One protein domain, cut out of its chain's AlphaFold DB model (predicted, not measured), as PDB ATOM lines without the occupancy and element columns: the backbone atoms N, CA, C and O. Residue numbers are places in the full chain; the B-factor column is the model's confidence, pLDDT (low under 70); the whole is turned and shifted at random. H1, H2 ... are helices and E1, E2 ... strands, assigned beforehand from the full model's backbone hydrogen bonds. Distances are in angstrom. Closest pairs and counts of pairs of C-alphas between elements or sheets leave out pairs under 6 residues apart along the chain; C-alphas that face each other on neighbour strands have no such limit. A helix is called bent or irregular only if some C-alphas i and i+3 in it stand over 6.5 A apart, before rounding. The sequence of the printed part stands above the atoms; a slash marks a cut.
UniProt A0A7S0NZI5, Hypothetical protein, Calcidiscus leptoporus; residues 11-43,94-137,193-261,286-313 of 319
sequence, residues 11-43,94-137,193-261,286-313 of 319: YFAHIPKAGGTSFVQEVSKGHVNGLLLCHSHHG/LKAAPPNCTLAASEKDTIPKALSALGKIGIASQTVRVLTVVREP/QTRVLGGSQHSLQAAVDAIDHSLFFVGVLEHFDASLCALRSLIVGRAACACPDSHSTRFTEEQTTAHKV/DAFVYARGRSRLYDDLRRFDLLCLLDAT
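What this domain is: This is residues 11 to 43, 94 to 137, 193 to 261 and 286 to 313 of the 319 residues of the protein "Hypothetical protein" of Calcidiscus leptoporus (UniProt A0A7S0NZI5). A strongly twisted sheet of five short parallel strands forms the middle of three layers, with helices H2, H4 and H7 over one face and H1 and H5 over the other. H8 packs on H5, and a long link, residues 237 to 252, leads away from the sheet to small H6. The 174 printed residues run E1 H1 E2 E3 H2 E4 H3 H4 E5 H5 H6 H7 H8, with sheet order E2 E3 E1 E4 E5, in the mixed class of helices and strands. The whole is compact, with a radius of gyration of the C-alphas of 15.8 A and spans of 51 by 37 by 32 A.

Where its parts are: E1, residues 11 to 13, begins with C-alpha 11 at (25.929, 113.360, 96.063). H1 is residues 20 to 31, E2 37 to 39, E3 103 to 106, H2 111 to 119 and E4 129 to 134, 16.6 A long. H3 is residues 193 to 197, H4 204 to 214, E5 217 to 220, H5 221 to 236, 21.6 A long, and H6 253 to 257. H7, residues 286 to 302, is 23.9 A long; H8, residues 308 to 313, ends with C-alpha 313 at (14.802, 89.452, 103.290).

How they stand to each other: N 12 and O 104 of E1 and E3 are 2.8 A apart, N 38 and O 103 of E2 and E3 2.8 A, N 13 and O 131 of E1 and E4 2.8 A, and N 219 and O 132 of E4 and E5 2.9 A, within hydrogen-bond range. E1, H1, E2 and E3, H2, E4 are split strand-helix-strand units, another strand standing between their two parallel strands, with right-handed crossovers. H1 is irregular, but only just, with C-alphas 28 and 31 6.9 A apart; H5 is irregular, with C-alphas 222 and 225 8.8 A apart. H1 and H5 only just touch, with 3 pairs of C-alphas within 8 A, the closest being Val 27 and Leu 228, 7.6 A. H2 is on the sheet at a height of 9.2 A. H3 only grazes the sheet and touches H4, closest C-alphas Leu 197 and Ala 207, 4.6 A. H4 and H7 touch at a shallow tilt of 17 degrees, the same way, closest C-alphas Val 208 and Val 289, 6.2 A. H5 lies over E5, along the strands, at a height of 5.9 A. H8 touches H5, closest C-alphas Ala 226 and Leu 309, 5.5 A. Every O i to N i+4 pair is within hydrogen-bond range in H2, H3, H4, H6 and H7, against 6 of 8 in H1, 10 of 12 in H5 and 0 of 2 in H8, which has 2 of 3 O i to N i+3 pairs within range.

The domain as a whole: The C-alphas of Lys 120 and His 247, the two farthest apart, are 51.0 A apart. Across the cuts in the printed part, C-alphas 43 and 94 are 15.5 A apart, C-alphas 137 and 193 are 8.4 A apart, and C-alphas 261 and 286 are 22.5 A apart; the residues between each two are not printed. Of the links printed whole, H5 to H6 is long. Mean pLDDT of the printed part is 81.5; 32 residues are under 70, among them 245 to 261.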
ATOM      1  N   TYR A  11      25.559 112.998  94.705       87.56
ATOM      2  CA  TYR A  11      25.929 113.360  96.063       87.56
ATOM      3  C   TYR A  11      25.166 112.482  97.052       87.56
ATOM      4  O   TYR A  11      23.941 112.443  97.032       87.56
ATOM      5  N   PHE A  12      25.883 111.773  97.916       89.25
ATOM      6  CA  PHE A  12      25.316 110.943  98.966       89.25
ATOM      7  C   PHE A  12      25.208 111.740 100.269       89.25
ATOM      8  O   PHE A  12      26.211 112.020 100.933       89.25
ATOM      9  N   ALA A  13      23.976 112.093 100.631       88.06
ATOM     10  CA  ALA A  13      23.637 112.709 101.903       88.06
ATOM     11  C   ALA A  13      23.630 111.630 102.989       88.06
ATOM     12  O   ALA A  13      22.691 110.834 103.091       88.06
ATOM     13  N   HIS A  14      24.708 111.566 103.766       85.81
ATOM     14  CA  HIS A  14      24.910 110.495 104.726       85.81
ATOM     15  C   HIS A  14      24.238 110.823 106.060       85.81
ATOM     16  O   HIS A  14      24.681 111.706 106.790       85.81
ATOM     17  N   ILE A  15      23.228 110.038 106.422       84.44
ATOM     18  CA  ILE A  15      22.689 110.013 107.782       84.44
ATOM     19  C   ILE A  15      23.657 109.192 108.654       84.44
ATOM     20  O   ILE A  15      23.903 108.017 108.348       84.44
ATOM     21  N   PRO A  16      24.255 109.775 109.712       82.69
ATOM     22  CA  PRO A  16      25.162 109.057 110.603       82.69
ATOM     23  C   PRO A  16      24.572 107.722 111.062       82.69
ATOM     24  O   PRO A  16      23.424 107.659 111.470       82.69
ATOM     25  N   LYS A  17      25.353 106.641 110.958       83.00
ATOM     26  CA  LYS A  17      24.988 105.277 111.410       83.00
ATOM     27  C   LYS A  17      23.740 104.650 110.770       83.00
ATOM     28  O   LYS A  17      23.397 103.515 111.102       83.00
ATOM     29  N   ALA A  18      23.167 105.270 109.743       73.50
ATOM     30  CA  ALA A  18      22.166 104.643 108.879       73.50
ATOM     31  C   ALA A  18      22.784 103.658 107.858       73.50
ATOM     32  O   ALA A  18      22.177 103.348 106.842       73.50
ATOM     33  N   GLY A  19      24.019 103.188 108.085       72.88
ATOM     34  CA  GLY A  19      24.738 102.294 107.164       72.88
ATOM     35  C   GLY A  19      25.263 102.970 105.891       72.88
ATOM     36  O   GLY A  19      25.780 102.294 105.003       72.88
ATOM     37  N   GLY A  20      25.192 104.303 105.801       75.56
ATOM     38  CA  GLY A  20      25.596 105.053 104.612       75.56
ATOM     39  C   GLY A  20      27.061 104.849 104.206       75.56
ATOM     40  O   GLY A  20      27.369 104.843 103.020       75.56
ATOM     41  N   THR A  21      27.971 104.617 105.156       77.88
ATOM     42  CA  THR A  21      29.383 104.324 104.868       77.88
ATOM     43  C   THR A  21      29.533 103.044 104.065       77.88
ATOM     44  O   THR A  21      30.200 103.036 103.033       77.88
ATOM     45  N   SER A  22      28.900 101.971 104.541       78.56
ATOM     46  CA  SER A  22      28.901 100.671 103.882       78.56
ATOM     47  C   SER A  22      28.198 100.776 102.537       78.56
ATOM     48  O   SER A  22      28.723 100.285 101.548       78.56
ATOM     49  N   PHE A  23      27.085 101.514 102.463       82.00
ATOM     50  CA  PHE A  23      26.393 101.770 101.201       82.00
ATOM     51  C   PHE A  23      27.303 102.443 100.167       82.00
ATOM     52  O   PHE A  23      27.457 101.943  99.057       82.00
ATOM     53  N   VAL A  24      27.965 103.544 100.534       83.19
ATOM     54  CA  VAL A  24      28.891 104.265  99.647       83.19
ATOM     55  C   VAL A  24      30.084 103.392  99.255       83.19
ATOM     56  O   VAL A  24      30.515 103.433  98.103       83.19
ATOM     57  N   GLN A  25      30.611 102.587 100.180       81.62
ATOM     58  CA  GLN A  25      31.686 101.641  99.880       81.62
ATOM     59  C   GLN A  25      31.240 100.592  98.862       81.62
ATOM     60  O   GLN A  25      31.943 100.393  97.875       81.62
ATOM     61  N   GLU A  26      30.074  99.974  99.047       81.25
ATOM     62  CA  GLU A  26      29.548  98.983  98.106       81.25
ATOM     63  C   GLU A  26      29.287  99.599  96.737       81.25
ATOM     64  O   GLU A  26      29.760  99.080  95.730       81.25
ATOM     65  N   VAL A  27      28.658 100.775  96.694       82.00
ATOM     66  CA  VAL A  27      28.509 101.564  95.468       82.00
ATOM     67  C   VAL A  27      29.859 101.768  94.762       82.00
ATOM     68  O   VAL A  27      29.954 101.573  93.551       82.00
ATOM     69  N   SER A  28      30.909 102.106  95.518       75.81
ATOM     70  CA  SER A  28      32.239 102.420  94.981       75.81
ATOM     71  C   SER A  28      33.060 101.214  94.517       75.81
ATOM     72  O   SER A  28      33.964 101.385  93.703       75.81
ATOM     73  N   LYS A  29      32.746  99.994  94.972       77.69
ATOM     74  CA  LYS A  29      33.448  98.754  94.583       77.69
ATOM     75  C   LYS A  29      33.109  98.276  93.158       77.69
ATOM     76  O   LYS A  29      33.361  97.129  92.813       77.69
ATOM     77  N   GLY A  30      32.526  99.135  92.319       63.94
ATOM     78  CA  GLY A  30      32.133  98.792  90.948       63.94
ATOM     79  C   GLY A  30      30.818  98.021  90.859       63.94
ATOM     80  O   GLY A  30      30.406  97.606  89.781       63.94
ATOM     81  N   HIS A  31      30.118  97.860  91.978       63.28
ATOM     82  CA  HIS A  31      28.813  97.224  92.004       63.28
ATOM     83  C   HIS A  31      27.731  98.093  91.354       63.28
ATOM     84  O   HIS A  31      26.762  97.557  90.824       63.28
ATOM     85  N   VAL A  32      27.894  99.418  91.331       71.38
ATOM     86  CA  VAL A  32      26.989 100.332  90.626       71.38
ATOM     87  C   VAL A  32      27.750 101.021  89.496       71.38
ATOM     88  O   VAL A  32      28.476 101.991  89.716       71.38
ATOM     89  N   ASN A  33      27.588 100.512  88.271       71.38
ATOM     90  CA  ASN A  33      28.209 101.098  87.082       71.38
ATOM     91  C   ASN A  33      27.883 102.596  86.979       71.38
ATOM     92  O   ASN A  33      26.722 102.997  87.044       71.38
ATOM     93  N   GLY A  34      28.920 103.418  86.808       70.69
ATOM     94  CA  GLY A  34      28.795 104.874  86.685       70.69
ATOM     95  C   GLY A  34      28.930 105.664  87.992       70.69
ATOM     96  O   GLY A  34      28.982 106.893  87.928       70.69
ATOM     97  N   LEU A  35      29.049 105.006  89.153       79.12
ATOM     98  CA  LEU A  35      29.347 105.663  90.431       79.12
ATOM     99  C   LEU A  35      30.807 105.439  90.840       79.12
ATOM    100  O   LEU A  35      31.176 104.398  91.371       79.12
ATOM    101  N   LEU A  36      31.645 106.449  90.606       81.44
ATOM    102  CA  LEU A  36      33.046 106.472  91.014       81.44
ATOM    103  C   LEU A  36      33.206 107.446  92.178       81.44
ATOM    104  O   LEU A  36      32.968 108.647  92.039       81.44
ATOM    105  N   LEU A  37      33.591 106.923  93.340       80.69
ATOM    106  CA  LEU A  37      33.722 107.708  94.561       80.69
ATOM    107  C   LEU A  37      34.881 108.707  94.445       80.69
ATOM    108  O   LEU A  37      36.045 108.324  94.397       80.69
ATOM    109  N   CYS A  38      34.551 109.996  94.437       77.62
ATOM    110  CA  CYS A  38      35.505 111.099  94.500       77.62
ATOM    111  C   CYS A  38      36.192 111.157  95.863       77.62
ATOM    112  O   CYS A  38      37.388 111.420  95.962       77.62
ATOM    113  N   HIS A  39      35.400 110.976  96.922       72.19
ATOM    114  CA  HIS A  39      35.832 111.170  98.295       72.19
ATOM    115  C   HIS A  39      34.826 110.564  99.281       72.19
ATOM    116  O   HIS A  39      33.616 110.705  99.095       72.19
ATOM    117  N   SER A  40      35.324 109.946 100.356       63.59
ATOM    118  CA  SER A  40      34.527 109.541 101.520       63.59
ATOM    119  C   SER A  40      35.267 109.881 102.811       63.59
ATOM    120  O   SER A  40      36.459 109.609 102.950       63.59
ATOM    121  N   HIS A  41      34.534 110.454 103.766       62.84
ATOM    122  CA  HIS A  41      35.022 110.921 105.065       62.84
ATOM    123  C   HIS A  41      35.481 109.770 105.996       62.84
ATOM    124  O   HIS A  41      36.228 109.989 106.949       62.84
ATOM    125  N   HIS A  42      35.128 108.516 105.686       50.56
ATOM    126  CA  HIS A  42      35.354 107.361 106.567       50.56
ATOM    127  C   HIS A  42      36.583 106.485 106.261       50.56
ATOM    128  O   HIS A  42      36.801 105.481 106.942       50.56
ATOM    129  N   GLY A  43      37.426 106.841 105.290       46.81
ATOM    130  CA  GLY A  43      38.600 106.041 104.942       46.81
ATOM    131  C   GLY A  43      39.872 106.866 104.821       46.81
ATOM    132  O   GLY A  43      39.990 107.694 103.929       46.81
ATOM    133  N   LEU A  94      37.177 118.517  96.732       61.41
ATOM    134  CA  LEU A  94      36.467 118.186  95.491       61.41
ATOM    135  C   LEU A  94      37.206 118.677  94.240       61.41
ATOM    136  O   LEU A  94      37.176 118.004  93.214       61.41
ATOM    137  N   LYS A  95      37.911 119.817  94.318       63.09
ATOM    138  CA  LYS A  95      38.727 120.324  93.199       63.09
ATOM    139  C   LYS A  95      39.941 119.447  92.887       63.09
ATOM    140  O   LYS A  95      40.424 119.486  91.762       63.09
ATOM    141  N   ALA A  96      40.434 118.691  93.865       67.00
ATOM    142  CA  ALA A  96      41.565 117.778  93.704       67.00
ATOM    143  C   ALA A  96      41.140 116.342  93.340       67.00
ATOM    144  O   ALA A  96      41.995 115.463  93.231       67.00
ATOM    145  N   ALA A  97      39.836 116.082  93.191       68.50
ATOM    146  CA  ALA A  97      39.336 114.743  92.919       68.50
ATOM    147  C   ALA A  97      39.689 114.277  91.489       68.50
ATOM    148  O   ALA A  97      39.813 115.110  90.584       68.50
ATOM    149  N   PRO A  98      39.834 112.956  91.256       73.44
ATOM    150  CA  PRO A  98      40.095 112.414  89.926       73.44
ATOM    151  C   PRO A  98      39.042 112.871  88.900       73.44
ATOM    152  O   PRO A  98      37.854 112.909  89.224       73.44
ATOM    153  N   PRO A  99      39.428 113.167  87.645       72.81
ATOM    154  CA  PRO A  99      38.526 113.750  86.644       72.81
ATOM    155  C   PRO A  99      37.342 112.842  86.266       72.81
ATOM    156  O   PRO A  99      36.332 113.320  85.753       72.81
ATOM    157  N   ASN A 100      37.452 111.538  86.524       78.31
ATOM    158  CA  ASN A 100      36.431 110.530  86.248       78.31
ATOM    159  C   ASN A 100      35.526 110.213  87.448       78.31
ATOM    160  O   ASN A 100      34.652 109.360  87.326       78.31
ATOM    161  N   CYS A 101      35.714 110.855  88.599       79.69
ATOM    162  CA  CYS A 101      34.872 110.592  89.754       79.69
ATOM    163  C   CYS A 101      33.482 111.241  89.589       79.69
ATOM    164  O   CYS A 101      33.348 112.329  89.023       79.69
ATOM    165  N   THR A 102      32.435 110.570  90.071       84.75
ATOM    166  CA  THR A 102      31.033 110.976  89.872       84.75
ATOM    167  C   THR A 102      30.222 111.059  91.164       84.75
ATOM    168  O   THR A 102      29.129 111.624  91.126       84.75
ATOM    169  N   LEU A 103      30.740 110.555  92.293       84.75
ATOM    170  CA  LEU A 103      30.039 110.476  93.579       84.75
ATOM    171  C   LEU A 103      30.830 111.139  94.716       84.75
ATOM    172  O   LEU A 103      31.965 110.757  94.990       84.75
ATOM    173  N   ALA A 104      30.206 112.058  95.447       85.12
ATOM    174  CA  ALA A 104      30.722 112.590  96.712       85.12
ATOM    175  C   ALA A 104      29.811 112.194  97.881       85.12
ATOM    176  O   ALA A 104      28.616 112.015  97.679       85.12
ATOM    177  N   ALA A 105      30.351 112.089  99.096       82.19
ATOM    178  CA  ALA A 105      29.579 111.791 100.304       82.19
ATOM    179  C   ALA A 105      30.005 112.695 101.475       82.19
ATOM    180  O   ALA A 105      31.196 112.967 101.632       82.19
ATOM    181  N   SER A 106      29.059 113.145 102.309       80.56
ATOM    182  CA  SER A 106      29.357 113.854 103.569       80.56
ATOM    183  C   SER A 106      28.343 113.500 104.662       80.56
ATOM    184  O   SER A 106      27.155 113.356 104.387       80.56
ATOM    185  N   GLU A 107      28.851 113.350 105.890       69.69
ATOM    186  CA  GLU A 107      28.133 112.945 107.114       69.69
ATOM    187  C   GLU A 107      27.588 114.103 107.948       69.69
ATOM    188  O   GLU A 107      26.737 113.892 108.809       69.69
ATOM    189  N   LYS A 108      28.143 115.308 107.778       67.50
ATOM    190  CA  LYS A 108      27.942 116.420 108.725       67.50
ATOM    191  C   LYS A 108      27.138 117.577 108.152       67.50
ATOM    192  O   LYS A 108      26.784 118.502 108.882       67.50
ATOM    193  N   ASP A 109      26.881 117.551 106.853       70.12
ATOM    194  CA  ASP A 109      26.167 118.617 106.178       70.12
ATOM    195  C   ASP A 109      24.736 118.172 105.890       70.12
ATOM    196  O   ASP A 109      24.496 117.104 105.334       70.12
ATOM    197  N   THR A 110      23.772 119.016 106.259       76.38
ATOM    198  CA  THR A 110      22.404 118.876 105.756       76.38
ATOM    199  C   THR A 110      22.420 118.988 104.232       76.38
ATOM    200  O   THR A 110      23.287 119.664 103.666       76.38
ATOM    201  N   ILE A 111      21.440 118.379 103.556       76.69
ATOM    202  CA  ILE A 111      21.349 118.429 102.086       76.69
ATOM    203  C   ILE A 111      21.481 119.869 101.553       76.69
ATOM    204  O   ILE A 111      22.327 120.096 100.684       76.69
ATOM    205  N   PRO A 112      20.760 120.882 102.087       78.75
ATOM    206  CA  PRO A 112      20.886 122.250 101.586       78.75
ATOM    207  C   PRO A 112      22.291 122.832 101.759       78.75
ATOM    208  O   PRO A 112      22.793 123.523 100.873       78.75
ATOM    209  N   LYS A 113      22.956 122.536 102.883       78.38
ATOM    210  CA  LYS A 113      24.311 123.026 103.159       78.38
ATOM    211  C   LYS A 113      25.323 122.405 102.200       78.38
ATOM    212  O   LYS A 113      26.172 123.118 101.665       78.38
ATOM    213  N   ALA A 114      25.195 121.109 101.938       73.62
ATOM    214  CA  ALA A 114      26.037 120.407 100.986       73.62
ATOM    215  C   ALA A 114      25.845 120.917  99.552       73.62
ATOM    216  O   ALA A 114      26.816 121.267  98.886       73.62
ATOM    217  N   LEU A 115      24.595 121.044  99.098       76.56
ATOM    218  CA  LEU A 115      24.287 121.569  97.766       76.56
ATOM    219  C   LEU A 115      24.747 123.025  97.602       76.56
ATOM    220  O   LEU A 115      25.288 123.389  96.558       76.56
ATOM    221  N   SER A 116      24.612 123.848  98.645       79.81
ATOM    222  CA  SER A 116      25.160 125.209  98.664       79.81
ATOM    223  C   SER A 116      26.688 125.211  98.526       79.81
ATOM    224  O   SER A 116      27.240 126.019  97.776       79.81
ATOM    225  N   ALA A 117      27.389 124.290  99.198       75.06
ATOM    226  CA  ALA A 117      28.840 124.156  99.079       75.06
ATOM    227  C   ALA A 117      29.282 123.743  97.661       75.06
ATOM    228  O   ALA A 117      30.286 124.262  97.175       75.06
ATOM    229  N   LEU A 118      28.513 122.887  96.975       71.19
ATOM    230  CA  LEU A 118      28.756 122.528  95.570       71.19
ATOM    231  C   LEU A 118      28.577 123.732  94.631       71.19
ATOM    232  O   LEU A 118      29.429 123.980  93.775       71.19
ATOM    233  N   GLY A 119      27.543 124.550  94.857       73.62
ATOM    234  CA  GLY A 119      27.338 125.794  94.107       73.62
ATOM    235  C   GLY A 119      28.529 126.755  94.207       73.62
ATOM    236  O   GLY A 119      28.947 127.338  93.207       73.62
ATOM    237  N   LYS A 120      29.159 126.853  95.387       76.69
ATOM    238  CA  LYS A 120      30.343 127.706  95.617       76.69
ATOM    239  C   LYS A 120      31.589 127.280  94.829       76.69
ATOM    240  O   LYS A 120      32.509 128.083  94.693       76.69
ATOM    241  N   ILE A 121      31.643 126.053  94.307       67.69
ATOM    242  CA  ILE A 121      32.737 125.571  93.440       67.69
ATOM    243  C   ILE A 121      32.351 125.460  91.969       67.69
ATOM    244  O   ILE A 121      33.077 124.842  91.195       67.69
ATOM    245  N   GLY A 122      31.246 126.094  91.575       71.75
ATOM    246  CA  GLY A 122      30.809 126.131  90.183       71.75
ATOM    247  C   GLY A 122      30.154 124.836  89.707       71.75
ATOM    248  O   GLY A 122      29.981 124.659  88.505       71.75
ATOM    249  N   ILE A 123      29.772 123.935  90.620       71.88
ATOM    250  CA  ILE A 123      28.937 122.781  90.288       71.88
ATOM    251  C   ILE A 123      27.481 123.222  90.434       71.88
ATOM    252  O   ILE A 123      27.016 123.514  91.537       71.88
ATOM    253  N   ALA A 124      26.760 123.293  89.317       74.88
ATOM    254  CA  ALA A 124      25.347 123.649  89.329       74.88
ATOM    255  C   ALA A 124      24.554 122.582  90.098       74.88
ATOM    256  O   ALA A 124      24.506 121.424  89.683       74.88
ATOM    257  N   SER A 125      23.905 122.966  91.199       70.56
ATOM    258  CA  SER A 125      23.160 122.038  92.065       70.56
ATOM    259  C   SER A 125      22.100 121.228  91.311       70.56
ATOM    260  O   SER A 125      21.894 120.063  91.622       70.56
ATOM    261  N   GLN A 126      21.501 121.807  90.267       76.00
ATOM    262  CA  GLN A 126      20.497 121.163  89.410       76.00
ATOM    263  C   GLN A 126      21.036 119.961  88.617       76.00
ATOM    264  O   GLN A 126      20.265 119.141  88.130       76.00
ATOM    265  N   THR A 127      22.358 119.853  88.471       81.50
ATOM    266  CA  THR A 127      23.007 118.744  87.755       81.50
ATOM    267  C   THR A 127      23.392 117.586  88.672       81.50
ATOM    268  O   THR A 127      23.756 116.518  88.183       81.50
ATOM    269  N   VAL A 128      23.291 117.774  89.993       87.06
ATOM    270  CA  VAL A 128      23.707 116.790  90.992       87.06
ATOM    271  C   VAL A 128      22.488 116.051  91.530       87.06
ATOM    272  O   VAL A 128      21.588 116.633  92.128       87.06
ATOM    273  N   ARG A 129      22.482 114.733  91.351       91.81
ATOM    274  CA  ARG A 129      21.464 113.819  91.869       91.81
ATOM    275  C   ARG A 129      21.792 113.440  93.307       91.81
ATOM    276  O   ARG A 129      22.857 112.887  93.581       91.81
ATOM    277  N   VAL A 130      20.880 113.722  94.231       90.94
ATOM    278  CA  VAL A 130      21.097 113.427  95.651       90.94
ATOM    279  C   VAL A 130      20.593 112.027  95.994       90.94
ATOM    280  O   VAL A 130      19.470 111.660  95.654       90.94
ATOM    281  N   LEU A 131      21.439 111.260  96.671       93.94
ATOM    282  CA  LEU A 131      21.196 109.908  97.155       93.94
ATOM    283  C   LEU A 131      21.175 109.928  98.685       93.94
ATOM    284  O   LEU A 131      21.956 110.654  99.299       93.94
ATOM    285  N   THR A 132      20.353 109.098  99.314       94.81
ATOM    286  CA  THR A 132      20.455 108.839 100.757       94.81
ATOM    287  C   THR A 132      20.034 107.411 101.091       94.81
ATOM    288  O   THR A 132      19.505 106.696 100.240       94.81
ATOM    289  N   VAL A 133      20.278 107.000 102.334       94.75
ATOM    290  CA  VAL A 133      19.758 105.759 102.918       94.75
ATOM    291  C   VAL A 133      19.148 106.095 104.270       94.75
ATOM    292  O   VAL A 133      19.814 106.707 105.105       94.75
ATOM    293  N   VAL A 134      17.901 105.676 104.472       95.94
ATOM    294  CA  VAL A 134      17.205 105.730 105.761       95.94
ATOM    295  C   VAL A 134      17.300 104.383 106.478       95.94
ATOM    296  O   VAL A 134      17.579 103.349 105.867       95.94
ATOM    297  N   ARG A 135      17.068 104.393 107.787       94.56
ATOM    298  CA  ARG A 135      17.113 103.212 108.654       94.56
ATOM    299  C   ARG A 135      15.942 103.229 109.628       94.56
ATOM    300  O   ARG A 135      15.455 104.304 109.979       94.56
ATOM    301  N   GLU A 136      15.499 102.063 110.077       95.69
ATOM    302  CA  GLU A 136      14.486 101.967 111.123       95.69
ATOM    303  C   GLU A 136      14.973 102.718 112.389       95.69
ATOM    304  O   GLU A 136      16.129 102.537 112.793       95.69
ATOM    305  N   PRO A 137      14.155 103.611 112.990       96.62
ATOM    306  CA  PRO A 137      14.624 104.519 114.040       96.62
ATOM    307  C   PRO A 137      15.209 103.840 115.283       96.62
ATOM    308  O   PRO A 137      16.227 104.305 115.803       96.62
ATOM    309  N   GLN A 193      17.343 111.489 111.381       95.00
ATOM    310  CA  GLN A 193      17.040 111.402 109.945       95.00
ATOM    311  C   GLN A 193      16.287 112.643 109.465       95.00
ATOM    312  O   GLN A 193      16.688 113.288 108.493       95.00
ATOM    313  N   THR A 194      15.244 113.028 110.198       95.62
ATOM    314  CA  THR A 194      14.457 114.244 109.961       95.62
ATOM    315  C   THR A 194      15.352 115.469 109.979       95.62
ATOM    316  O   THR A 194      15.229 116.346 109.131       95.62
ATOM    317  N   ARG A 195      16.302 115.529 110.911       92.12
ATOM    318  CA  ARG A 195      17.218 116.657 111.048       92.12
ATOM    319  C   ARG A 195      18.136 116.820 109.836       92.12
ATOM    320  O   ARG A 195      18.358 117.945 109.388       92.12
ATOM    321  N   VAL A 196      18.667 115.714 109.313       89.81
ATOM    322  CA  VAL A 196      19.554 115.713 108.140       89.81
ATOM    323  C   VAL A 196      18.782 116.075 106.868       89.81
ATOM    324  O   VAL A 196      19.255 116.898 106.076       89.81
ATOM    325  N   LEU A 197      17.593 115.493 106.685       91.44
ATOM    326  CA  LEU A 197      16.783 115.658 105.474       91.44
ATOM    327  C   LEU A 197      15.972 116.962 105.465       91.44
ATOM    328  O   LEU A 197      15.866 117.615 104.432       91.44
ATOM    329  N   GLY A 198      15.468 117.390 106.620       91.38
ATOM    330  CA  GLY A 198      14.635 118.582 106.809       91.38
ATOM    331  C   GLY A 198      15.396 119.912 106.797       91.38
ATOM    332  O   GLY A 198      14.820 120.964 107.087       91.38
ATOM    333  N   GLY A 199      16.694 119.891 106.484       85.62
ATOM    334  CA  GLY A 199      17.510 121.093 106.333       85.62
ATOM    335  C   GLY A 199      17.717 121.864 107.637       85.62
ATOM    336  O   GLY A 199      17.725 121.294 108.724       85.62
ATOM    337  N   SER A 200      17.914 123.182 107.534       80.75
ATOM    338  CA  SER A 200      18.204 124.053 108.687       80.75
ATOM    339  C   SER A 200      17.046 124.192 109.673       80.75
ATOM    340  O   SER A 200      17.275 124.580 110.810       80.75
ATOM    341  N   GLN A 201      15.819 123.910 109.232       82.69
ATOM    342  CA  GLN A 201      14.623 123.982 110.073       82.69
ATOM    343  C   GLN A 201      14.311 122.653 110.761       82.69
ATOM    344  O   GLN A 201      13.397 122.601 111.576       82.69
ATOM    345  N   HIS A 202      15.022 121.575 110.401       87.88
ATOM    346  CA  HIS A 202      14.783 120.228 110.928       87.88
ATOM    347  C   HIS A 202      13.301 119.814 110.829       87.88
ATOM    348  O   HIS A 202      12.766 119.117 111.688       87.88
ATOM    349  N   SER A 203      12.626 120.297 109.779       94.12
ATOM    350  CA  SER A 203      11.185 120.158 109.601       94.12
ATOM    351  C   SER A 203      10.847 118.777 109.057       94.12
ATOM    352  O   SER A 203      11.420 118.349 108.054       94.12
ATOM    353  N   LEU A 204       9.870 118.111 109.683       96.06
ATOM    354  CA  LEU A 204       9.316 116.858 109.175       96.06
ATOM    355  C   LEU A 204       8.774 117.027 107.751       96.06
ATOM    356  O   LEU A 204       9.093 116.214 106.889       96.06
ATOM    357  N   GLN A 205       8.030 118.104 107.480       96.25
ATOM    358  CA  GLN A 205       7.487 118.346 106.142       96.25
ATOM    359  C   GLN A 205       8.607 118.495 105.110       96.25
ATOM    360  O   GLN A 205       8.571 117.847 104.073       96.25
ATOM    361  N   ALA A 206       9.654 119.264 105.426       92.88
ATOM    362  CA  ALA A 206      10.789 119.423 104.519       92.88
ATOM    363  C   ALA A 206      11.537 118.098 104.279       92.88
ATOM    364  O   ALA A 206      12.015 117.856 103.175       92.88
ATOM    365  N   ALA A 207      11.632 117.231 105.294       95.00
ATOM    366  CA  ALA A 207      12.225 115.903 105.146       95.00
ATOM    367  C   ALA A 207      11.380 114.991 104.238       95.00
ATOM    368  O   ALA A 207      11.933 114.278 103.400       95.00
ATOM    369  N   VAL A 208      10.051 115.037 104.373       95.81
ATOM    370  CA  VAL A 208       9.110 114.309 103.506       95.81
ATOM    371  C   VAL A 208       9.179 114.832 102.070       95.81
ATOM    372  O   VAL A 208       9.375 114.042 101.151       95.81
ATOM    373  N   ASP A 209       9.132 116.151 101.875       93.81
ATOM    374  CA  ASP A 209       9.256 116.782 100.555       93.81
ATOM    375  C   ASP A 209      10.604 116.445  99.898       93.81
ATOM    376  O   ASP A 209      10.694 116.250  98.681       93.81
ATOM    377  N   ALA A 210      11.671 116.340 100.699       92.19
ATOM    378  CA  ALA A 210      12.966 115.901 100.209       92.19
ATOM    379  C   ALA A 210      12.891 114.472  99.650       92.19
ATOM    380  O   ALA A 210      13.319 114.254  98.516       92.19
ATOM    381  N   ILE A 211      12.315 113.525 100.400       95.19
ATOM    382  CA  ILE A 211      12.134 112.127  99.967       95.19
ATOM    383  C   ILE A 211      11.278 112.031  98.704       95.19
ATOM    384  O   ILE A 211      11.624 111.294  97.779       95.19
ATOM    385  N   ASP A 212      10.185 112.783  98.646       94.19
ATOM    386  CA  ASP A 212       9.196 112.634  97.584       94.19
ATOM    387  C   ASP A 212       9.623 113.312  96.284       94.19
ATOM    388  O   ASP A 212       9.407 112.771  95.193       94.19
ATOM    389  N   HIS A 213      10.256 114.480  96.390       92.19
ATOM    390  CA  HIS A 213      10.397 115.386  95.253       92.19
ATOM    391  C   HIS A 213      11.830 115.820  94.958       92.19
ATOM    392  O   HIS A 213      12.119 116.189  93.821       92.19
ATOM    393  N   SER A 214      12.732 115.789  95.941       91.38
ATOM    394  CA  SER A 214      14.077 116.362  95.772       91.38
ATOM    395  C   SER A 214      15.170 115.311  95.592       91.38
ATOM    396  O   SER A 214      16.147 115.537  94.877       91.38
ATOM    397  N   LEU A 215      15.037 114.168  96.260       93.12
ATOM    398  CA  LEU A 215      16.018 113.094  96.217       93.12
ATOM    399  C   LEU A 215      15.852 112.258  94.944       93.12
ATOM    400  O   LEU A 215      14.749 111.872  94.560       93.12
ATOM    401  N   PHE A 216      16.977 111.948  94.297       95.56
ATOM    402  CA  PHE A 216      16.996 111.037  93.152       95.56
ATOM    403  C   PHE A 216      16.737 109.594  93.591       95.56
ATOM    404  O   PHE A 216      16.083 108.845  92.871       95.56
ATOM    405  N   PHE A 217      17.248 109.216  94.764       96.06
ATOM    406  CA  PHE A 217      17.127 107.870  95.311       96.06
ATOM    407  C   PHE A 217      17.119 107.889  96.842       96.06
ATOM    408  O   PHE A 217      17.897 108.622  97.465       96.06
ATOM    409  N   VAL A 218      16.288 107.025  97.428       96.94
ATOM    410  CA  VAL A 218      16.216 106.774  98.870       96.94
ATOM    411  C   VAL A 218      16.290 105.268  99.114       96.94
ATOM    412  O   VAL A 218      15.347 104.538  98.826       96.94
ATOM    413  N   GLY A 219      17.422 104.801  99.639       95.81
ATOM    414  CA  GLY A 219      17.585 103.414 100.071       95.81
ATOM    415  C   GLY A 219      17.074 103.186 101.492       95.81
ATOM    416  O   GLY A 219      16.919 104.129 102.266       95.81
ATOM    417  N   VAL A 220      16.868 101.923 101.851       95.19
ATOM    418  CA  VAL A 220      16.483 101.478 103.195       95.19
ATOM    419  C   VAL A 220      17.493 100.448 103.675       95.19
ATOM    420  O   VAL A 220      17.688  99.430 103.011       95.19
ATOM    421  N   LEU A 221      18.132 100.688 104.821       91.19
ATOM    422  CA  LEU A 221      19.192  99.808 105.315       91.19
ATOM    423  C   LEU A 221      18.698  98.378 105.573       91.19
ATOM    424  O   LEU A 221      19.406  97.430 105.255       91.19
ATOM    425  N   GLU A 222      17.482  98.204 106.094       88.81
ATOM    426  CA  GLU A 222      16.892  96.876 106.329       88.81
ATOM    427  C   GLU A 222      16.632  96.100 105.025       88.81
ATOM    428  O   GLU A 222      16.447  94.887 105.049       88.81
ATOM    429  N   HIS A 223      16.656  96.786 103.880       91.75
ATOM    430  CA  HIS A 223      16.547  96.212 102.544       91.75
ATOM    431  C   HIS A 223      17.775  96.596 101.706       91.75
ATOM    432  O   HIS A 223      17.641  97.091 100.585       91.75
ATOM    433  N   PHE A 224      18.978  96.431 102.266       87.94
ATOM    434  CA  PHE A 224      20.228  96.924 101.678       87.94
ATOM    435  C   PHE A 224      20.462  96.434 100.239       87.94
ATOM    436  O   PHE A 224      20.680  97.251  99.342       87.94
ATOM    437  N   ASP A 225      20.339  95.130  99.990       86.94
ATOM    438  CA  ASP A 225      20.564  94.550  98.658       86.94
ATOM    439  C   ASP A 225      19.523  95.030  97.638       86.94
ATOM    440  O   ASP A 225      19.866  95.443  96.526       86.94
ATOM    441  N   ALA A 226      18.248  95.066  98.039       92.06
ATOM    442  CA  ALA A 226      17.175  95.613  97.211       92.06
ATOM    443  C   ALA A 226      17.403  97.107  96.919       92.06
ATOM    444  O   ALA A 226      17.193  97.558  95.794       92.06
ATOM    445  N   SER A 227      17.913  97.865  97.894       93.62
ATOM    446  CA  SER A 227      18.271  99.280  97.743       93.62
ATOM    447  C   SER A 227      19.399  99.476  96.732       93.62
ATOM    448  O   SER A 227      19.295 100.326  95.847       93.62
ATOM    449  N   LEU A 228      20.463  98.668  96.805       90.50
ATOM    450  CA  LEU A 228      21.526  98.690  95.799       90.50
ATOM    451  C   LEU A 228      20.976  98.355  94.411       90.50
ATOM    452  O   LEU A 228      21.340  99.010  93.433       90.50
ATOM    453  N   CYS A 229      20.081  97.371  94.316       92.44
ATOM    454  CA  CYS A 229      19.476  96.987  93.050       92.44
ATOM    455  C   CYS A 229      18.598  98.090  92.436       92.44
ATOM    456  O   CYS A 229      18.721  98.400  91.245       92.44
ATOM    457  N   ALA A 230      17.744  98.714  93.249       95.19
ATOM    458  CA  ALA A 230      16.905  99.835  92.841       95.19
ATOM    459  C   ALA A 230      17.762 101.001  92.327       95.19
ATOM    460  O   ALA A 230      17.522 101.499  91.227       95.19
ATOM    461  N   LEU A 231      18.829 101.368  93.051       94.56
ATOM    462  CA  LEU A 231      19.750 102.426  92.630       94.56
ATOM    463  C   LEU A 231      20.403 102.122  91.274       94.56
ATOM    464  O   LEU A 231      20.424 102.987  90.396       94.56
ATOM    465  N   ARG A 232      20.912 100.899  91.073       92.25
ATOM    466  CA  ARG A 232      21.481 100.493  89.774       92.25
ATOM    467  C   ARG A 232      20.449 100.640  88.666       92.25
ATOM    468  O   ARG A 232      20.765 101.214  87.627       92.25
ATOM    469  N   SER A 233      19.229 100.168  88.912       94.19
ATOM    470  CA  SER A 233      18.146 100.169  87.927       94.19
ATOM    471  C   SER A 233      17.725 101.590  87.535       94.19
ATOM    472  O   SER A 233      17.574 101.888  86.351       94.19
ATOM    473  N   LEU A 234      17.652 102.510  88.506       95.25
ATOM    474  CA  LEU A 234      17.404 103.936  88.267       95.25
ATOM    475  C   LEU A 234      18.500 104.598  87.424       95.25
ATOM    476  O   LEU A 234      18.197 105.433  86.573       95.25
ATOM    477  N   ILE A 235      19.766 104.245  87.650       91.19
ATOM    478  CA  ILE A 235      20.900 104.817  86.910       91.19
ATOM    479  C   ILE A 235      20.919 104.325  85.463       91.19
ATOM    480  O   ILE A 235      21.119 105.132  84.555       91.19
ATOM    481  N   VAL A 236      20.703 103.024  85.235       92.31
ATOM    482  CA  VAL A 236      20.757 102.434  83.885       92.31
ATOM    483  C   VAL A 236      19.436 102.544  83.114       92.31
ATOM    484  O   VAL A 236      19.416 102.289  81.913       92.31
ATOM    485  N   GLY A 237      18.336 102.905  83.783       95.38
ATOM    486  CA  GLY A 237      17.011 103.063  83.177       95.38
ATOM    487  C   GLY A 237      16.284 101.752  82.850       95.38
ATOM    488  O   GLY A 237      15.299 101.774  82.118       95.38
ATOM    489  N   ARG A 238      16.752 100.616  83.377       94.88
ATOM    490  CA  ARG A 238      16.171  99.269  83.217       94.88
ATOM    491  C   ARG A 238      16.500  98.418  84.442       94.88
ATOM    492  O   ARG A 238      17.409  98.776  85.184       94.88
ATOM    493  N   ALA A 239      15.819  97.289  84.631       94.00
ATOM    494  CA  ALA A 239      16.153  96.355  85.705       94.00
ATOM    495  C   ALA A 239      17.637  95.943  85.623       94.00
ATOM    496  O   ALA A 239      18.113  95.483  84.583       94.00
ATOM    497  N   ALA A 240      18.379  96.171  86.708       89.94
ATOM    498  CA  ALA A 240      19.810  95.873  86.810       89.94
ATOM    499  C   ALA A 240      20.113  94.614  87.640       89.94
ATOM    500  O   ALA A 240      21.269  94.203  87.740       89.94
ATOM    501  N   CYS A 241      19.084  94.018  88.236       90.19
ATOM    502  CA  CYS A 241      19.122  92.689  88.836       90.19
ATOM    503  C   CYS A 241      17.876  91.927  88.390       90.19
ATOM    504  O   CYS A 241      16.998  92.495  87.740       90.19
ATOM    505  N   ALA A 242      17.810  90.653  88.752       89.50
ATOM    506  CA  ALA A 242      16.636  89.826  88.559       89.50
ATOM    507  C   ALA A 242      16.053  89.458  89.922       89.50
ATOM    508  O   ALA A 242      16.790  89.334  90.907       89.50
ATOM    509  N   CYS A 243      14.741  89.247  89.965       88.25
ATOM    510  CA  CYS A 243      14.166  88.415  91.005       88.25
ATOM    511  C   CYS A 243      14.893  87.073  90.976       88.25
ATOM    512  O   CYS A 243      15.044  86.520  89.885       88.25
ATOM    513  N   PRO A 244      15.366  86.546  92.115       79.19
ATOM    514  CA  PRO A 244      15.797  85.168  92.124       79.19
ATOM    515  C   PRO A 244      14.598  84.333  91.672       79.19
ATOM    516  O   PRO A 244      13.587  84.256  92.374       79.19
ATOM    517  N   ASP A 245      14.714  83.686  90.511       63.19
ATOM    518  CA  ASP A 245      14.029  82.418  90.317       63.19
ATOM    519  C   ASP A 245      14.370  81.614  91.567       63.19
ATOM    520  O   ASP A 245      15.535  81.633  91.971       63.19
ATOM    521  N   SER A 246      13.375  81.000  92.204       51.81
ATOM    522  CA  SER A 246      13.404  80.285  93.499       51.81
ATOM    523  C   SER A 246      14.655  79.445  93.874       51.81
ATOM    524  O   SER A 246      14.724  78.937  94.990       51.81
ATOM    525  N   HIS A 247      15.670  79.331  93.012       45.22
ATOM    526  CA  HIS A 247      16.917  78.603  93.189       45.22
ATOM    527  C   HIS A 247      18.235  79.294  92.760       45.22
ATOM    528  O   HIS A 247      19.282  78.681  92.962       45.22
ATOM    529  N   SER A 248      18.273  80.519  92.210       43.06
ATOM    530  CA  SER A 248      19.523  81.057  91.626       43.06
ATOM    531  C   SER A 248      20.002  82.382  92.229       43.06
ATOM    532  O   SER A 248      19.338  83.412  92.157       43.06
ATOM    533  N   THR A 249      21.225  82.346  92.771       44.22
ATOM    534  CA  THR A 249      22.048  83.475  93.239       44.22
ATOM    535  C   THR A 249      21.480  84.278  94.410       44.22
ATOM    536  O   THR A 249      21.165  85.460  94.297       44.22
ATOM    537  N   ARG A 250      21.460  83.668  95.606       50.41
ATOM    538  CA  ARG A 250      21.673  84.469  96.822       50.41
ATOM    539  C   ARG A 250      22.976  85.246  96.627       50.41
ATOM    540  O   ARG A 250      23.976  84.637  96.241       50.41
ATOM    541  N   PHE A 251      22.967  86.549  96.915       50.16
ATOM    542  CA  PHE A 251      24.195  87.247  97.299       50.16
ATOM    543  C   PHE A 251      24.879  86.333  98.313       50.16
ATOM    544  O   PHE A 251      24.261  85.973  99.321       50.16
ATOM    545  N   THR A 252      26.057  85.809  97.967       46.19
ATOM    546  CA  THR A 252      26.731  84.825  98.812       46.19
ATOM    547  C   THR A 252      26.842  85.412 100.208       46.19
ATOM    548  O   THR A 252      26.973  86.621 100.368       46.19
ATOM    549  N   GLU A 253      26.737  84.577 101.231       44.91
ATOM    550  CA  GLU A 253      26.727  85.009 102.632       44.91
ATOM    551  C   GLU A 253      27.929  85.916 102.978       44.91
ATOM    552  O   GLU A 253      27.825  86.795 103.826       44.91
ATOM    553  N   GLU A 254      29.038  85.814 102.234       43.97
ATOM    554  CA  GLU A 254      30.169  86.757 102.265       43.97
ATOM    555  C   GLU A 254      29.811  88.219 101.927       43.97
ATOM    556  O   GLU A 254      30.410  89.135 102.487       43.97
ATOM    557  N   GLN A 255      28.840  88.474 101.047       44.19
ATOM    558  CA  GLN A 255      28.367  89.820 100.697       44.19
ATOM    559  C   GLN A 255      27.365  90.380 101.716       44.19
ATOM    560  O   GLN A 255      27.361  91.588 101.941       44.19
ATOM    561  N   THR A 256      26.584  89.531 102.390       43.50
ATOM    562  CA  THR A 256      25.651  89.951 103.455       43.50
ATOM    563  C   THR A 256      26.321  90.084 104.829       43.50
ATOM    564  O   THR A 256      25.814  90.799 105.693       43.50
ATOM    565  N   THR A 257      27.492  89.469 105.044       38.06
ATOM    566  CA  THR A 257      28.200  89.476 106.345       38.06
ATOM    567  C   THR A 257      29.494  90.293 106.379       38.06
ATOM    568  O   THR A 257      29.985  90.609 107.464       38.06
ATOM    569  N   ALA A 258      30.024  90.748 105.237       37.66
ATOM    570  CA  ALA A 258      31.173  91.658 105.204       37.66
ATOM    571  C   ALA A 258      30.795  93.140 105.357       37.66
ATOM    572  O   ALA A 258      31.617  94.026 105.079       37.66
ATOM    573  N   HIS A 259      29.608  93.446 105.888       50.22
ATOM    574  CA  HIS A 259      29.472  94.668 106.664       50.22
ATOM    575  C   HIS A 259      30.458  94.527 107.818       50.22
ATOM    576  O   HIS A 259      30.135  93.969 108.862       50.22
ATOM    577  N   LYS A 260      31.698  95.006 107.628       51.38
ATOM    578  CA  LYS A 260      32.567  95.365 108.741       51.38
ATOM    579  C   LYS A 260      31.679  96.241 109.586       51.38
ATOM    580  O   LYS A 260      31.502  97.412 109.269       51.38
ATOM    581  N   VAL A 261      31.106  95.674 110.639       56.25
ATOM    582  CA  VAL A 261      30.138  96.359 111.482       56.25
ATOM    583  C   VAL A 261      30.796  97.562 112.145       56.25
ATOM    584  O   VAL A 261      30.208  98.142 113.012       56.25
ATOM    585  N   ASP A 286      11.242 110.624 112.813       97.94
ATOM    586  CA  ASP A 286      12.020 109.665 112.034       97.94
ATOM    587  C   ASP A 286      11.214 108.421 111.666       97.94
ATOM    588  O   ASP A 286      11.456 107.848 110.609       97.94
ATOM    589  N   ALA A 287      10.219 108.031 112.467       97.81
ATOM    590  CA  ALA A 287       9.301 106.956 112.101       97.81
ATOM    591  C   ALA A 287       8.510 107.289 110.821       97.81
ATOM    592  O   ALA A 287       8.366 106.434 109.943       97.81
ATOM    593  N   PHE A 288       8.060 108.541 110.669       97.81
ATOM    594  CA  PHE A 288       7.390 109.009 109.450       97.81
ATOM    595  C   PHE A 288       8.356 109.086 108.265       97.81
ATOM    596  O   PHE A 288       8.038 108.592 107.181       97.81
ATOM    597  N   VAL A 289       9.549 109.652 108.474       97.44
ATOM    598  CA  VAL A 289      10.610 109.731 107.454       97.44
ATOM    599  C   VAL A 289      10.996 108.335 106.963       97.44
ATOM    600  O   VAL A 289      11.073 108.102 105.757       97.44
ATOM    601  N   TYR A 290      11.173 107.384 107.877       97.88
ATOM    602  CA  TYR A 290      11.482 105.996 107.561       97.88
ATOM    603  C   TYR A 290      10.362 105.326 106.763       97.88
ATOM    604  O   TYR A 290      10.618 104.737 105.710       97.88
ATOM    605  N   ALA A 291       9.110 105.447 107.219       97.88
ATOM    606  CA  ALA A 291       7.960 104.890 106.514       97.88
ATOM    607  C   ALA A 291       7.846 105.451 105.088       97.88
ATOM    608  O   ALA A 291       7.587 104.696 104.145       97.88
ATOM    609  N   ARG A 292       8.102 106.754 104.911       98.12
ATOM    610  CA  ARG A 292       8.084 107.389 103.592       98.12
ATOM    611  C   ARG A 292       9.241 106.931 102.710       98.12
ATOM    612  O   ARG A 292       9.005 106.573 101.560       98.12
ATOM    613  N   GLY A 293      10.456 106.848 103.252       97.62
ATOM    614  CA  GLY A 293      11.616 106.310 102.538       97.62
ATOM    615  C   GLY A 293      11.408 104.861 102.091       97.62
ATOM    616  O   GLY A 293      11.726 104.513 100.955       97.62
ATOM    617  N   ARG A 294      10.770 104.031 102.926       97.62
ATOM    618  CA  ARG A 294      10.390 102.661 102.557       97.62
ATOM    619  C   ARG A 294       9.353 102.622 101.441       97.62
ATOM    620  O   ARG A 294       9.527 101.861 100.494       97.62
ATOM    621  N   SER A 295       8.318 103.461 101.514       98.06
ATOM    622  CA  SER A 295       7.352 103.607 100.417       98.06
ATOM    623  C   SER A 295       8.051 103.988  99.113       98.06
ATOM    624  O   SER A 295       7.784 103.377  98.082       98.06
ATOM    625  N   ARG A 296       8.990 104.943  99.161       97.88
ATOM    626  CA  ARG A 296       9.746 105.373  97.982       97.88
ATOM    627  C   ARG A 296      10.583 104.241  97.388       97.88
ATOM    628  O   ARG A 296      10.523 104.026  96.182       97.88
ATOM    629  N   LEU A 297      11.293 103.471  98.216       97.44
ATOM    630  CA  LEU A 297      12.027 102.292  97.743       97.44
ATOM    631  C   LEU A 297      11.095 101.281  97.055       97.44
ATOM    632  O   LEU A 297      11.465 100.695  96.040       97.44
ATOM    633  N   TYR A 298       9.887 101.071  97.582       97.62
ATOM    634  CA  TYR A 298       8.932 100.124  96.998       97.62
ATOM    635  C   TYR A 298       8.447 100.600  95.628       97.62
ATOM    636  O   TYR A 298       8.315  99.792  94.712       97.62
ATOM    637  N   ASP A 299       8.216 101.902  95.471       97.94
ATOM    638  CA  ASP A 299       7.852 102.494  94.184       97.94
ATOM    639  C   ASP A 299       8.997 102.366  93.167       97.94
ATOM    640  O   ASP A 299       8.761 101.959  92.024       97.94
ATOM    641  N   ASP A 300      10.238 102.620  93.596       97.56
ATOM    642  CA  ASP A 300      11.431 102.459  92.761       97.56
ATOM    643  C   ASP A 300      11.628 100.993  92.329       97.56
ATOM    644  O   ASP A 300      11.934 100.736  91.168       97.56
ATOM    645  N   LEU A 301      11.395 100.016  93.213       96.94
ATOM    646  CA  LEU A 301      11.449  98.586  92.875       96.94
ATOM    647  C   LEU A 301      10.304  98.166  91.944       96.94
ATOM    648  O   LEU A 301      10.540  97.461  90.963       96.94
ATOM    649  N   ARG A 302       9.071  98.616  92.210       97.56
ATOM    650  CA  ARG A 302       7.892  98.308  91.383       97.56
ATOM    651  C   ARG A 302       8.066  98.796  89.952       97.56
ATOM    652  O   ARG A 302       7.684  98.096  89.022       97.56
ATOM    653  N   ARG A 303       8.683  99.967  89.766       97.81
ATOM    654  CA  ARG A 303       8.987 100.533  88.445       97.81
ATOM    655  C   ARG A 303       9.793  99.586  87.545       97.81
ATOM    656  O   ARG A 303       9.694  99.700  86.326       97.81
ATOM    657  N   PHE A 304      10.583  98.687  88.127       97.00
ATOM    658  CA  PHE A 304      11.433  97.739  87.402       97.00
ATOM    659  C   PHE A 304      11.016  96.275  87.592       97.00
ATOM    660  O   PHE A 304      11.784  95.398  87.214       97.00
ATOM    661  N   ASP A 305       9.833  96.020  88.161       96.38
ATOM    662  CA  ASP A 305       9.333  94.675  88.486       96.38
ATOM    663  C   ASP A 305      10.252  93.884  89.445       96.38
ATOM    664  O   ASP A 305      10.531  92.703  89.270       96.38
ATOM    665  N   LEU A 306      10.766  94.567  90.477       95.00
ATOM    666  CA  LEU A 306      11.739  94.024  91.438       95.00
ATOM    667  C   LEU A 306      11.190  93.892  92.870       95.00
ATOM    668  O   LEU A 306      11.963  93.799  93.825       95.00
ATOM    669  N   LEU A 307       9.865  93.897  93.065       95.56
ATOM    670  CA  LEU A 307       9.265  93.810  94.410       95.56
ATOM    671  C   LEU A 307       9.589  92.495  95.135       95.56
ATOM    672  O   LEU A 307       9.726  92.490  96.355       95.56
ATOM    673  N   CYS A 308       9.813  91.421  94.382       92.31
ATOM    674  CA  CYS A 308      10.308  90.126  94.862       92.31
ATOM    675  C   CYS A 308      11.567  90.218  95.752       92.31
ATOM    676  O   CYS A 308      11.804  89.351  96.593       92.31
ATOM    677  N   LEU A 309      12.391  91.265  95.589       90.56
ATOM    678  CA  LEU A 309      13.622  91.451  96.358       90.56
ATOM    679  C   LEU A 309      13.345  91.794  97.826       90.56
ATOM    680  O   LEU A 309      14.237  91.670  98.665       90.56
ATOM    681  N   LEU A 310      12.121  92.213  98.153       90.56
ATOM    682  CA  LEU A 310      11.709  92.495  99.524       90.56
ATOM    683  C   LEU A 310      11.383  91.204 100.285       90.56
ATOM    684  O   LEU A 310      11.762  91.071 101.451       90.56
ATOM    685  N   ASP A 311      10.774  90.221  99.621       82.62
ATOM    686  CA  ASP A 311      10.339  88.966 100.247       82.62
ATOM    687  C   ASP A 311      11.523  88.092 100.673       82.62
ATOM    688  O   ASP A 311      11.497  87.472 101.742       82.62
ATOM    689  N   ALA A 312      12.608  88.119  99.893       64.75
ATOM    690  CA  ALA A 312      13.835  87.375 100.171       64.75
ATOM    691  C   ALA A 312      14.459  87.734 101.536       64.75
ATOM    692  O   ALA A 312      15.077  86.884 102.177       64.75
ATOM    693  N   THR A 313      14.247  88.966 102.014       61.38
ATOM    694  CA  THR A 313      14.802  89.452 103.290       61.38
ATOM    695  C   THR A 313      13.995  89.033 104.523       61.38
ATOM    696  O   THR A 313      14.519  89.060 105.634       61.38
TER     697      THR A 313